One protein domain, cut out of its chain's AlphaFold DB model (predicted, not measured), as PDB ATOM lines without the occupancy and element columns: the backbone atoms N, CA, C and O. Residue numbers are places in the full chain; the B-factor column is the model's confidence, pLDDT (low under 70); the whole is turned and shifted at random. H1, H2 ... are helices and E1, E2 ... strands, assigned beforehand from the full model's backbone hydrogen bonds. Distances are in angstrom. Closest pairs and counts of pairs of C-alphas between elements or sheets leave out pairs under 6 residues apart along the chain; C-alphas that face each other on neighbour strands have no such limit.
ATOM      1  N   PRO A 239      14.810  52.250 -27.549       91.44
ATOM      2  CA  PRO A 239      15.607  51.165 -28.114       91.44
ATOM      3  C   PRO A 239      15.241  49.829 -27.455       91.44
ATOM      4  O   PRO A 239      15.172  49.726 -26.228       91.44
ATOM      5  N   TRP A 240      14.986  48.789 -28.258       90.50
ATOM      6  CA  TRP A 240      14.566  47.475 -27.739       90.50
ATOM      7  C   TRP A 240      15.739  46.595 -27.313       90.50
ATOM      8  O   TRP A 240      15.562  45.599 -26.611       90.50
ATOM      9  N   GLY A 241      16.953  46.966 -27.704       90.12
ATOM     10  CA  GLY A 241      18.158  46.274 -27.292       90.12
ATOM     11  C   GLY A 241      19.414  46.926 -27.839       90.12
ATOM     12  O   GLY A 241      19.376  48.000 -28.437       90.12
ATOM     13  N   MET A 242      20.528  46.220 -27.665       91.81
ATOM     14  CA  MET A 242      21.868  46.729 -27.958       91.81
ATOM     15  C   MET A 242      22.060  47.170 -29.413       91.81
ATOM     16  O   MET A 242      22.761  48.137 -29.674       91.81
ATOM     17  N   ARG A 243      21.400  46.500 -30.363       93.56
ATOM     18  CA  ARG A 243      21.417  46.882 -31.783       93.56
ATOM     19  C   ARG A 243      20.857  48.285 -32.019       93.56
ATOM     20  O   ARG A 243      21.456  49.073 -32.738       93.56
ATOM     21  N   ASP A 244      19.731  48.603 -31.381       93.62
ATOM     22  CA  ASP A 244      19.107  49.921 -31.503       93.62
ATOM     23  C   ASP A 244      19.910  50.982 -30.735       93.62
ATOM     24  O   ASP A 244      20.092  52.084 -31.244       93.62
ATOM     25  N   GLU A 245      20.471  50.646 -29.564       92.38
ATOM     26  CA  GLU A 245      21.376  51.552 -28.831       92.38
ATOM     27  C   GLU A 245      22.637  51.882 -29.651       92.38
ATOM     28  O   GLU A 245      23.011  53.053 -29.763       92.38
ATOM     29  N   ALA A 246      23.256  50.883 -30.285       93.75
ATOM     30  CA  ALA A 246      24.403  51.077 -31.171       93.75
ATOM     31  C   ALA A 246      24.040  51.923 -32.402       93.75
ATOM     32  O   ALA A 246      24.784  52.838 -32.750       93.75
ATOM     33  N   TYR A 247      22.875  51.673 -33.010       94.69
ATOM     34  CA  TYR A 247      22.380  52.463 -34.138       94.69
ATOM     35  C   TYR A 247      22.216  53.938 -33.757       94.69
ATOM     36  O   TYR A 247      22.781  54.798 -34.426       94.69
ATOM     37  N   ILE A 248      21.522  54.235 -32.652       93.44
ATOM     38  CA  ILE A 248      21.317  55.617 -32.183       93.44
ATOM     39  C   ILE A 248      22.660  56.297 -31.891       93.44
ATOM     40  O   ILE A 248      22.841  57.465 -32.226       93.44
ATOM     41  N   THR A 249      23.604  55.570 -31.291       94.00
ATOM     42  CA  THR A 249      24.930  56.102 -30.939       94.00
ATOM     43  C   THR A 249      25.704  56.533 -32.185       94.00
ATOM     44  O   THR A 249      26.180  57.665 -32.246       94.00
ATOM     45  N   ILE A 250      25.777  55.671 -33.207       94.31
ATOM     46  CA  ILE A 250      26.455  55.998 -34.471       94.31
ATOM     47  C   ILE A 250      25.695  57.109 -35.211       94.31
ATOM     48  O   ILE A 250      26.317  58.071 -35.659       94.31
ATOM     49  N   ALA A 251      24.361  57.033 -35.272       93.31
ATOM     50  CA  ALA A 251      23.521  58.051 -35.906       93.31
ATOM     51  C   ALA A 251      23.776  59.447 -35.317       93.31
ATOM     52  O   ALA A 251      23.945  60.415 -36.056       93.31
ATOM     53  N   LYS A 252      23.865  59.542 -33.985       90.62
ATOM     54  CA  LYS A 252      24.155  60.792 -33.270       90.62
ATOM     55  C   LYS A 252      25.579  61.290 -33.468       90.62
ATOM     56  O   LYS A 252      25.782  62.499 -33.514       90.62
ATOM     57  N   ALA A 253      26.551  60.386 -33.569       93.19
ATOM     58  CA  ALA A 253      27.931  60.768 -33.848       93.19
ATOM     59  C   ALA A 253      28.096  61.350 -35.261       93.19
ATOM     60  O   ALA A 253      29.013  62.136 -35.486       93.19
ATOM     61  N   GLY A 254      27.231  60.961 -36.208       93.62
ATOM     62  CA  GLY A 254      27.231  61.480 -37.580       93.62
ATOM     63  C   GLY A 254      28.466  61.086 -38.398       93.62
ATOM     64  O   GLY A 254      28.718  61.663 -39.452       93.62
ATOM     65  N   ARG A 255      29.261  60.128 -37.909       94.44
ATOM     66  CA  ARG A 255      30.467  59.617 -38.568       94.44
ATOM     67  C   ARG A 255      30.671  58.131 -38.281       94.44
ATOM     68  O   ARG A 255      30.160  57.637 -37.275       94.44
ATOM     69  N   PRO A 256      31.443  57.411 -39.114       95.31
ATOM     70  CA  PRO A 256      31.849  56.049 -38.800       95.31
ATOM     71  C   PRO A 256      32.623  55.982 -37.474       95.31
ATOM     72  O   PRO A 256      33.439  56.860 -37.175       95.31
ATOM     73  N   MET A 257      32.382  54.932 -36.689       95.50
ATOM     74  CA  MET A 257      32.976  54.743 -35.360       95.50
ATOM     75  C   MET A 257      33.552  53.338 -35.204       95.50
ATOM     76  O   MET A 257      33.007  52.363 -35.729       95.50
ATOM     77  N   HIS A 258      34.650  53.216 -34.461       95.88
ATOM     78  CA  HIS A 258      35.198  51.905 -34.105       95.88
ATOM     79  C   HIS A 258      34.298  51.211 -33.070       95.88
ATOM     80  O   HIS A 258      33.786  51.871 -32.169       95.88
ATOM     81  N   PHE A 259      34.123  49.886 -33.125       94.12
ATOM     82  CA  PHE A 259      33.199  49.173 -32.221       94.12
ATOM     83  C   PHE A 259      33.478  49.420 -30.721       94.12
ATOM     84  O   PHE A 259      32.544  49.476 -29.923       94.12
ATOM     85  N   THR A 260      34.743  49.614 -30.329       94.75
ATOM     86  CA  THR A 260      35.122  49.980 -28.948       94.75
ATOM     87  C   THR A 260      34.665  51.389 -28.578       94.75
ATOM     88  O   THR A 260      34.203  51.614 -27.463       94.75
ATOM     89  N   GLU A 261      34.758  52.329 -29.520       94.75
ATOM     90  CA  GLU A 261      34.293  53.710 -29.355       94.75
ATOM     91  C   GLU A 261      32.764  53.747 -29.234       94.75
ATOM     92  O   GLU A 261      32.230  54.429 -28.361       94.75
ATOM     93  N   VAL A 262      32.061  52.947 -30.046       93.50
ATOM     94  CA  VAL A 262      30.605  52.766 -29.948       93.50
ATOM     95  C   VAL A 262      30.238  52.226 -28.567       93.50
ATOM     96  O   VAL A 262      29.400  52.812 -27.891       93.50
ATOM     97  N   ALA A 263      30.900  51.159 -28.105       92.94
ATOM     98  CA  ALA A 263      30.638  50.579 -26.790       92.94
ATOM     99  C   ALA A 263      30.848  51.576 -25.637       92.94
ATOM    100  O   ALA A 263      30.058  51.580 -24.695       92.94
ATOM    101  N   GLY A 264      31.871  52.430 -25.730       91.44
ATOM    102  CA  GLY A 264      32.129  53.484 -24.746       91.44
ATOM    103  C   GLY A 264      31.165  54.673 -24.822       91.44
ATOM    104  O   GLY A 264      30.941  55.330 -23.811       91.44
ATOM    105  N   SER A 265      30.579  54.936 -25.994       91.44
ATOM    106  CA  SER A 265      29.696  56.091 -26.230       91.44
ATOM    107  C   SER A 265      28.210  55.784 -26.034       91.44
ATOM    108  O   SER A 265      27.399  56.707 -25.991       91.44
ATOM    109  N   ILE A 266      27.831  54.505 -25.926       90.94
ATOM    110  CA  ILE A 266      26.442  54.109 -25.686       90.94
ATOM    111  C   ILE A 266      25.990  54.631 -24.320       90.94
ATOM    112  O   ILE A 266      26.431  54.167 -23.265       90.94
ATOM    113  N   VAL A 267      25.026  55.548 -24.348       84.19
ATOM    114  CA  VAL A 267      24.293  55.975 -23.156       84.19
ATOM    115  C   VAL A 267      23.176  54.964 -22.913       84.19
ATOM    116  O   VAL A 267      22.074  55.081 -23.449       84.19
ATOM    117  N   SER A 268      23.479  53.907 -22.154       77.25
ATOM    118  CA  SER A 268      22.497  52.852 -21.905       77.25
ATOM    119  C   SER A 268      21.442  53.303 -20.902       77.25
ATOM    120  O   SER A 268      21.748  53.733 -19.788       77.25
ATOM    121  N   SER A 269      20.181  53.054 -21.254       69.38
ATOM    122  CA  SER A 269      19.035  53.165 -20.340       69.38
ATOM    123  C   SER A 269      19.175  52.296 -19.080       69.38
ATOM    124  O   SER A 269      18.488  52.521 -18.086       69.38
ATOM    125  N   ARG A 270      20.077  51.304 -19.102       70.00
ATOM    126  CA  ARG A 270      20.327  50.351 -18.010       70.00
ATOM    127  C   ARG A 270      21.413  50.807 -17.030       70.00
ATOM    128  O   ARG A 270      21.754  50.049 -16.123       70.00
ATOM    129  N   GLY A 271      21.988  51.997 -17.223       72.12
ATOM    130  CA  GLY A 271      22.972  52.585 -16.306       72.12
ATOM    131  C   GLY A 271      24.322  51.862 -16.254       72.12
ATOM    132  O   GLY A 271      25.076  52.045 -15.304       72.12
ATOM    133  N   ARG A 272      24.633  51.012 -17.242       80.69
ATOM    134  CA  ARG A 272      25.917  50.303 -17.345       80.69
ATOM    135  C   ARG A 272      26.462  50.394 -18.760       80.69
ATOM    136  O   ARG A 272      25.711  50.247 -19.722       80.69
ATOM    137  N   THR A 273      27.774  50.569 -18.870       83.19
ATOM    138  CA  THR A 273      28.479  50.494 -20.149       83.19
ATOM    139  C   THR A 273      28.379  49.075 -20.712       83.19
ATOM    140  O   THR A 273      28.666  48.108 -19.993       83.19
ATOM    141  N   PRO A 274      27.968  48.910 -21.975       88.00
ATOM    142  CA  PRO A 274      27.850  47.593 -22.572       88.00
ATOM    143  C   PRO A 274      29.214  46.944 -22.800       88.00
ATOM    144  O   PRO A 274      30.230  47.605 -23.012       88.00
ATOM    145  N   ARG A 275      29.238  45.607 -22.792       91.12
ATOM    146  CA  ARG A 275      30.447  44.855 -23.133       91.12
ATOM    147  C   ARG A 275      30.786  45.068 -24.604       91.12
ATOM    148  O   ARG A 275      29.933  44.889 -25.475       91.12
ATOM    149  N   VAL A 276      32.057  45.349 -24.873       93.69
ATOM    150  CA  VAL A 276      32.591  45.570 -26.226       93.69
ATOM    151  C   VAL A 276      32.270  44.397 -27.159       93.69
ATOM    152  O   VAL A 276      31.836  44.602 -28.289       93.69
ATOM    153  N   THR A 277      32.403  43.162 -26.668       93.75
ATOM    154  CA  THR A 277      32.095  41.942 -27.431       93.75
ATOM    155  C   THR A 277      30.628  41.871 -27.854       93.75
ATOM    156  O   THR A 277      30.326  41.514 -28.990       93.75
ATOM    157  N   THR A 278      29.704  42.258 -26.973       92.62
ATOM    158  CA  THR A 278      28.269  42.285 -27.272       92.62
ATOM    159  C   THR A 278      27.941  43.320 -28.343       92.62
ATOM    160  O   THR A 278      27.188  43.012 -29.267       92.62
ATOM    161  N   VAL A 279      28.519  44.522 -28.245       93.00
ATOM    162  CA  VAL A 279      28.335  45.592 -29.239       93.00
ATOM    163  C   VAL A 279      28.886  45.158 -30.592       93.00
ATOM    164  O   VAL A 279      28.174  45.240 -31.587       93.00
ATOM    165  N   HIS A 280      30.101  44.607 -30.631       92.62
ATOM    166  CA  HIS A 280      30.699  44.096 -31.864       92.62
ATOM    167  C   HIS A 280      29.821  43.022 -32.528       92.62
ATOM    168  O   HIS A 280      29.513  43.130 -33.712       92.62
ATOM    169  N   ASN A 281      29.322  42.039 -31.770       93.88
ATOM    170  CA  ASN A 281      28.422  41.014 -32.312       93.88
ATOM    171  C   ASN A 281      27.117  41.617 -32.864       93.88
ATOM    172  O   ASN A 281      26.627  41.185 -33.907       93.88
ATOM    173  N   CYS A 282      26.563  42.631 -32.196       93.19
ATOM    174  CA  CYS A 282      25.388  43.350 -32.690       93.19
ATOM    175  C   CYS A 282      25.671  44.070 -34.014       93.19
ATOM    176  O   CYS A 282      24.866  43.965 -34.930       93.19
ATOM    177  N   LEU A 283      26.816  44.747 -34.128       93.19
ATOM    178  CA  LEU A 283      27.216  45.468 -35.339       93.19
ATOM    179  C   LEU A 283      27.496  44.528 -36.521       93.19
ATOM    180  O   LEU A 283      27.227  44.881 -37.661       93.19
ATOM    181  N   VAL A 284      28.026  43.329 -36.260       91.56
ATOM    182  CA  VAL A 284      28.286  42.318 -37.302       91.56
ATOM    183  C   VAL A 284      26.995  41.677 -37.823       91.56
ATOM    184  O   VAL A 284      26.917  41.343 -39.001       91.56
ATOM    185  N   THR A 285      26.019  41.442 -36.942       90.62
ATOM    186  CA  THR A 285      24.800  40.674 -37.264       90.62
ATOM    187  C   THR A 285      23.646  41.515 -37.798       90.62
ATOM    188  O   THR A 285      22.691  40.948 -38.318       90.62
ATOM    189  N   ASP A 286      23.684  42.834 -37.626       92.19
ATOM    190  CA  ASP A 286      22.591  43.729 -37.994       92.19
ATOM    191  C   ASP A 286      22.869  44.408 -39.339       92.19
ATOM    192  O   ASP A 286      23.869  45.105 -39.513       92.19
ATOM    193  N   ASP A 287      21.944  44.217 -40.279       92.25
ATOM    194  CA  ASP A 287      22.067  44.687 -41.657       92.25
ATOM    195  C   ASP A 287      22.028  46.216 -41.792       92.25
ATOM    196  O   ASP A 287      22.261  46.730 -42.878       92.25
ATOM    197  N   ARG A 288      21.762  46.979 -40.724       93.75
ATOM    198  CA  ARG A 288      21.819  48.452 -40.758       93.75
ATOM    199  C   ARG A 288      23.243  49.003 -40.737       93.75
ATOM    200  O   ARG A 288      23.425  50.194 -41.007       93.75
ATOM    201  N   PHE A 289      24.240  48.180 -40.411       94.62
ATOM    202  CA  PHE A 289      25.631  48.610 -40.292       94.62
ATOM    203  C   PHE A 289      26.492  48.122 -41.463       94.62
ATOM    204  O   PHE A 289      26.429  46.968 -41.889       94.62
ATOM    205  N   ALA A 290      27.359  49.008 -41.949       92.94
ATOM    206  CA  ALA A 290      28.404  48.702 -42.914       92.94
ATOM    207  C   ALA A 290      29.782  48.686 -42.245       92.94
ATOM    208  O   ALA A 290      30.145  49.637 -41.554       92.94
ATOM    209  N   LEU A 291      30.581  47.644 -42.494       92.56
ATOM    210  CA  LEU A 291      31.985  47.589 -42.079       92.56
ATOM    211  C   LEU A 291      32.866  48.336 -43.094       92.56
ATOM    212  O   LEU A 291      33.150  47.821 -44.179       92.56
ATOM    213  N   VAL A 292      33.341  49.523 -42.716       90.44
ATOM    214  CA  VAL A 292      34.077  50.457 -43.594       90.44
ATOM    215  C   VAL A 292      35.582  50.510 -43.313       90.44
ATOM    216  O   VAL A 292      36.336  51.104 -44.074       90.44
ATOM    217  N   GLY A 293      36.043  49.860 -42.243       85.94
ATOM    218  CA  GLY A 293      37.456  49.794 -41.870       85.94
ATOM    219  C   GLY A 293      37.766  48.615 -40.950       85.94
ATOM    220  O   GLY A 293      36.935  47.727 -40.750       85.94
ATOM    221  N   ARG A 294      38.965  48.593 -40.355       87.56
ATOM    222  CA  ARG A 294      39.344  47.589 -39.343       87.56
ATOM    223  C   ARG A 294      38.550  47.823 -38.052       87.56
ATOM    224  O   ARG A 294      38.993  48.568 -37.192       87.56
ATOM    225  N   GLY A 295      37.370  47.211 -37.951       89.19
ATOM    226  CA  GLY A 295      36.476  47.358 -36.796       89.19
ATOM    227  C   GLY A 295      35.668  48.662 -36.775       89.19
ATOM    228  O   GLY A 295      35.022  48.963 -35.773       89.19
ATOM    229  N   THR A 296      35.691  49.432 -37.863       92.94
ATOM    230  CA  THR A 296      34.936  50.684 -37.998       92.94
ATOM    231  C   THR A 296      33.628  50.430 -38.723       92.94
ATOM    232  O   THR A 296      33.630  49.893 -39.834       92.94
ATOM    233  N   TYR A 297      32.532  50.857 -38.108       94.81
ATOM    234  CA  TYR A 297      31.181  50.696 -38.622       94.81
ATOM    235  C   TYR A 297      30.558  52.049 -38.950       94.81
ATOM    236  O   TYR A 297      30.760  53.031 -38.234       94.81
ATOM    237  N   ALA A 298      29.791  52.079 -40.031       94.06
ATOM    238  CA  ALA A 298      28.968  53.202 -40.454       94.06
ATOM    239  C   ALA A 298      27.521  52.735 -40.658       94.06
ATOM    240  O   ALA A 298      27.266  51.531 -40.722       94.06
ATOM    241  N   LEU A 299      26.577  53.666 -40.775       94.50
ATOM    242  CA  LEU A 299      25.200  53.321 -41.123       94.50
ATOM    243  C   LEU A 299      25.061  53.155 -42.636       94.50
ATOM    244  O   LEU A 299      25.582  53.968 -43.401       94.50
ATOM    245  N   ILE A 300      24.331  52.125 -43.069       92.38
ATOM    246  CA  ILE A 300      24.070  51.895 -44.500       92.38
ATOM    247  C   ILE A 300      23.273  53.048 -45.117       92.38
ATOM    248  O   ILE A 300      23.496  53.407 -46.269       92.38
ATOM    249  N   GLU A 301      22.385  53.674 -44.346       91.12
ATOM    250  CA  GLU A 301      21.575  54.810 -44.807       91.12
ATOM    251  C   GLU A 301      22.408  56.031 -45.231       91.12
ATOM    252  O   GLU A 301      21.917  56.871 -45.977       91.12
ATOM    253  N   TRP A 302      23.672  56.120 -44.801       91.06
ATOM    254  CA  TRP A 302      24.608  57.158 -45.239       91.06
ATOM    255  C   TRP A 302      25.284  56.838 -46.585       91.06
ATOM    256  O   TRP A 302      26.211  57.538 -46.979       91.06
ATOM    257  N   GLY A 303      24.880  55.758 -47.261       87.12
ATOM    258  CA  GLY A 303      25.422  55.323 -48.554       87.12
ATOM    259  C   GLY A 303      26.531  54.269 -48.462       87.12
ATOM    260  O   GLY A 303      26.932  53.706 -49.481       87.12
ATOM    261  N   TYR A 304      27.007  53.926 -47.260       85.75
ATOM    262  CA  TYR A 304      28.021  52.882 -47.095       85.75
ATOM    263  C   TYR A 304      27.448  51.498 -47.399       85.75
ATOM    264  O   TYR A 304      26.368  51.132 -46.940       85.75
ATOM    265  N   ARG A 305      28.210  50.676 -48.123       78.12
ATOM    266  CA  ARG A 305      27.838  49.287 -48.416       78.12
ATOM    267  C   ARG A 305      28.846  48.318 -47.827       78.12
ATOM    268  O   ARG A 305      30.053  48.549 -47.860       78.12
ATOM    269  N   ASN A 306      28.342  47.190 -47.336       70.50
ATOM    270  CA  ASN A 306      29.190  46.045 -47.044       70.50
ATOM    271  C   ASN A 306      29.780  45.534 -48.365       70.50
ATOM    272  O   ASN A 306      29.039  45.184 -49.281       70.50
ATOM    273  N   GLY A 307      31.111  45.501 -48.475       59.78
ATOM    274  CA  GLY A 307      31.765  44.830 -49.602       59.78
ATOM    275  C   GLY A 307      31.301  43.367 -49.701       59.78
ATOM    276  O   GLY A 307      30.943  42.791 -48.667       59.78
ATOM    277  N   PRO A 308      31.297  42.756 -50.901       50.91
ATOM    278  CA  PRO A 308      30.768  41.410 -51.105       50.91
ATOM    279  C   PRO A 308      31.342  40.419 -50.083       50.91
ATOM    280  O   PRO A 308      32.538  40.451 -49.763       50.91
ATOM    281  N   LYS A 309      30.467  39.562 -49.533       47.62
ATOM    282  CA  LYS A 309      30.872  38.446 -48.666       47.62
ATOM    283  C   LYS A 309      31.893  37.603 -49.437       47.62
ATOM    284  O   LYS A 309      31.776  37.446 -50.645       47.62
ATOM    285  N   TYR A 310      32.921  37.129 -48.737       42.12
ATOM    286  CA  TYR A 310      34.057  36.399 -49.304       42.12
ATOM    287  C   TYR A 310      33.589  35.343 -50.313       42.12
ATOM    288  O   TYR A 310      32.904  34.401 -49.923       42.12
ATOM    289  N   ASN A 311      34.022  35.441 -51.569       38.34
ATOM    290  CA  ASN A 311      34.125  34.241 -52.385       38.34
ATOM    291  C   ASN A 311      35.397  33.522 -51.933       38.34
ATOM    292  O   ASN A 311      36.484  34.106 -51.898       38.34
ATOM    293  N   LEU A 312      35.253  32.271 -51.505       42.72
ATOM    294  CA  LEU A 312      36.390  31.396 -51.255       42.72
ATOM    295  C   LEU A 312      37.057  31.145 -52.606       42.72
ATOM    296  O   LEU A 312      36.480  30.473 -53.455       42.72
ATOM    297  N   VAL A 313      38.248  31.699 -52.818       53.28
ATOM    298  CA  VAL A 313      39.034  31.372 -54.006       53.28
ATOM    299  C   VAL A 313      39.856  30.134 -53.675       53.28
ATOM    300  O   VAL A 313      40.677  30.136 -52.749       53.28
ATOM    301  N   THR A 314      39.592  29.054 -54.402       42.06
ATOM    302  CA  THR A 314      40.403  27.840 -54.358       42.06
ATOM    303  C   THR A 314      41.679  28.112 -55.147       42.06
ATOM    304  O   THR A 314      41.621  28.439 -56.329       42.06
ATOM    305  N   SER A 315      42.837  28.037 -54.491       51.88
ATOM    306  CA  SER A 315      44.124  28.066 -55.195       51.88
ATOM    307  C   SER A 315      44.277  26.791 -56.031       51.88
ATOM    308  O   SER A 315      43.715  25.761 -55.662       51.88
ATOM    309  N   ALA A 316      45.109  26.817 -57.076       53.03
ATOM    310  CA  ALA A 316      45.410  25.648 -57.917       53.03
ATOM    311  C   ALA A 316      45.884  24.393 -57.136       53.03
ATOM    312  O   ALA A 316      45.779  23.284 -57.638       53.03
ATOM    313  N   ASN A 317      46.314  24.551 -55.875       53.22
ATOM    314  CA  ASN A 317      46.747  23.471 -54.978       53.22
ATOM    315  C   ASN A 317      45.654  23.041 -53.967       53.22
ATOM    316  O   ASN A 317      45.976  22.566 -52.881       53.22
ATOM    317  N   GLY A 318      44.369  23.311 -54.228       48.19
ATOM    318  CA  GLY A 318      43.241  22.904 -53.367       48.19
ATOM    319  C   GLY A 318      43.062  23.699 -52.061       48.19
ATOM    320  O   GLY A 318      42.036  23.581 -51.394       48.19
ATOM    321  N   ASN A 319      44.011  24.566 -51.701       43.59
ATOM    322  CA  ASN A 319      43.925  25.395 -50.497       43.59
ATOM    323  C   ASN A 319      42.985  26.600 -50.689       43.59
ATOM    324  O   ASN A 319      43.199  27.448 -51.559       43.59
ATOM    325  N   LYS A 320      41.971  26.714 -49.821       43.44
ATOM    326  CA  LYS A 320      41.061  27.871 -49.745       43.44
ATOM    327  C   LYS A 320      41.795  29.056 -49.115       43.44
ATOM    328  O   LYS A 320      42.098  29.031 -47.923       43.44
ATOM    329  N   ARG A 321      42.070  30.116 -49.883       45.31
ATOM    330  CA  ARG A 321      42.682  31.351 -49.354       45.31
ATOM    331  C   ARG A 321      41.680  32.504 -49.353       45.31
ATOM    332  O   ARG A 321      40.938  32.713 -50.307       45.31
ATOM    333  N   ARG A 322      41.673  33.280 -48.263       42.66
ATOM    334  CA  ARG A 322      40.937  34.551 -48.179       42.66
ATOM    335  C   ARG A 322      41.667  35.590 -49.033       42.66
ATOM    336  O   ARG A 322      42.840  35.863 -48.784       42.66
ATOM    337  N   GLN A 323      40.991  36.173 -50.018       40.59
ATOM    338  CA  GLN A 323      41.561  37.238 -50.845       40.59
ATOM    339  C   GLN A 323      41.917  38.458 -49.966       40.59
ATOM    340  O   GLN A 323      41.085  38.931 -49.186       40.59
ATOM    341  N   ARG A 324      43.162  38.960 -50.049       35.59
ATOM    342  CA  ARG A 324      43.585  40.195 -49.357       35.59
ATOM    343  C   ARG A 324      42.865  41.399 -49.982       35.59
ATOM    344  O   ARG A 324      42.892  41.564 -51.196       35.59
ATOM    345  N   ARG A 325      42.239  42.246 -49.154       50.41
ATOM    346  CA  ARG A 325      41.555  43.475 -49.599       50.41
ATOM    347  C   ARG A 325      42.548  44.591 -49.939       50.41
ATOM    348  O   ARG A 325      43.455  44.859 -49.155       50.41
ATOM    349  N   SER A 326      42.257  45.314 -51.019       34.16
ATOM    350  CA  SER A 326      42.494  46.757 -51.127       34.16
ATOM    351  C   SER A 326      41.186  47.463 -50.755       34.16
ATOM    352  O   SER A 326      40.126  47.118 -51.279       34.16
ATOM    353  N   TRP A 327      41.237  48.384 -49.793       41.53
ATOM    354  CA  TRP A 327      40.073  49.157 -49.353       41.53
ATOM    355  C   TRP A 327      39.839  50.293 -50.349       41.53
ATOM    356  O   TRP A 327      40.399  51.374 -50.204       41.53
ATOM    357  N   LYS A 328      39.028  50.053 -51.382       38.84
ATOM    358  CA  LYS A 328      38.448  51.151 -52.159       38.84
ATOM    359  C   LYS A 328      37.177  51.599 -51.445       38.84
ATOM    360  O   LYS A 328      36.148  50.937 -51.534       38.84
ATOM    361  N   ASN A 329      37.284  52.695 -50.698       39.81
ATOM    362  CA  ASN A 329      36.133  53.448 -50.215       39.81
ATOM    363  C   ASN A 329      35.369  53.944 -51.444       39.81
ATOM    364  O   ASN A 329      35.815  54.882 -52.097       39.81
ATOM    365  N   VAL A 330      34.259  53.298 -51.792       37.56
ATOM    366  CA  VAL A 330      33.340  53.853 -52.786       37.56
ATOM    367  C   VAL A 330      32.235  54.540 -52.008       37.56
ATOM    368  O   VAL A 330      31.318  53.901 -51.498       37.56
ATOM    369  N   VAL A 331      32.420  55.849 -51.860       41.19
ATOM    370  CA  VAL A 331      31.336  56.799 -51.641       41.19
ATOM    371  C   VAL A 331      30.643  56.945 -52.993       41.19
ATOM    372  O   VAL A 331      31.305  57.274 -53.979       41.19
ATOM    373  N   HIS A 332      29.344  56.673 -53.037       37.44
ATOM    374  CA  HIS A 332      28.452  57.231 -54.045       37.44
ATOM    375  C   HIS A 332      27.338  57.967 -53.325       37.44
ATOM    376  O   HIS A 332      26.765  57.357 -52.391       37.44
TER     377      HIS A 332
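This is residues 239 to 332 of the 332 residues of the protein "Sigma70_r4 domain-containing protein" of Anaerolineae bacterium (UniProt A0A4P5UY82). Little of this domain is regular structure: a small head of three crossed helices, H1, H2 and H3, with the hairpin E1 and E2 packed on them, and a long unnamed stretch, residues 300 to 332, that runs out as an arm and folds back. The printed part has 94 residues, and the named elements hold only 36 of them: three helices and two strands, in the order H1 H2 H3 E1 E2 along the chain, mostly helix, with E1 and E2 antiparallel. The whole is loose, radius of gyration of the C-alphas 15.6 A, spanning 54 by 29 by 19 A.

E1 is residues 289 to 291, 6.7 A; E2 is residues 296 to 299, 10.6 A, ending at C-alpha 299 (25.200, 53.321, -41.123). H1 is residues 242 to 253, 16.4 A, from C-alpha 242 (21.868, 46.729, -27.958); H2, 259 to 265, 9.8 A; H3, 276 to 285, 14.4 A.

In the hairpin E1 and E2, N 290 and O 298 are 2.8 A apart, within hydrogen-bond range. H1 touches H3 with residues 242 to 246 alone, about perpendicular at 89 degrees; the closest C-alphas, Arg 243 and Cys 282, are 5.4 A apart. H2 touches H3 at a steep tilt of 61 degrees, opposite ways; the closest C-alphas, Ala 263 and Val 276, are 5.4 A apart. Every O i to N i+4 pair is within hydrogen-bond range in H1, H2 and H3.

The C-alphas farthest apart, Gly 271 and Ala 316, are 54.4 A apart. The printed part has no cut. Confidence is under 70 at residue 269 and residues 307 to 332.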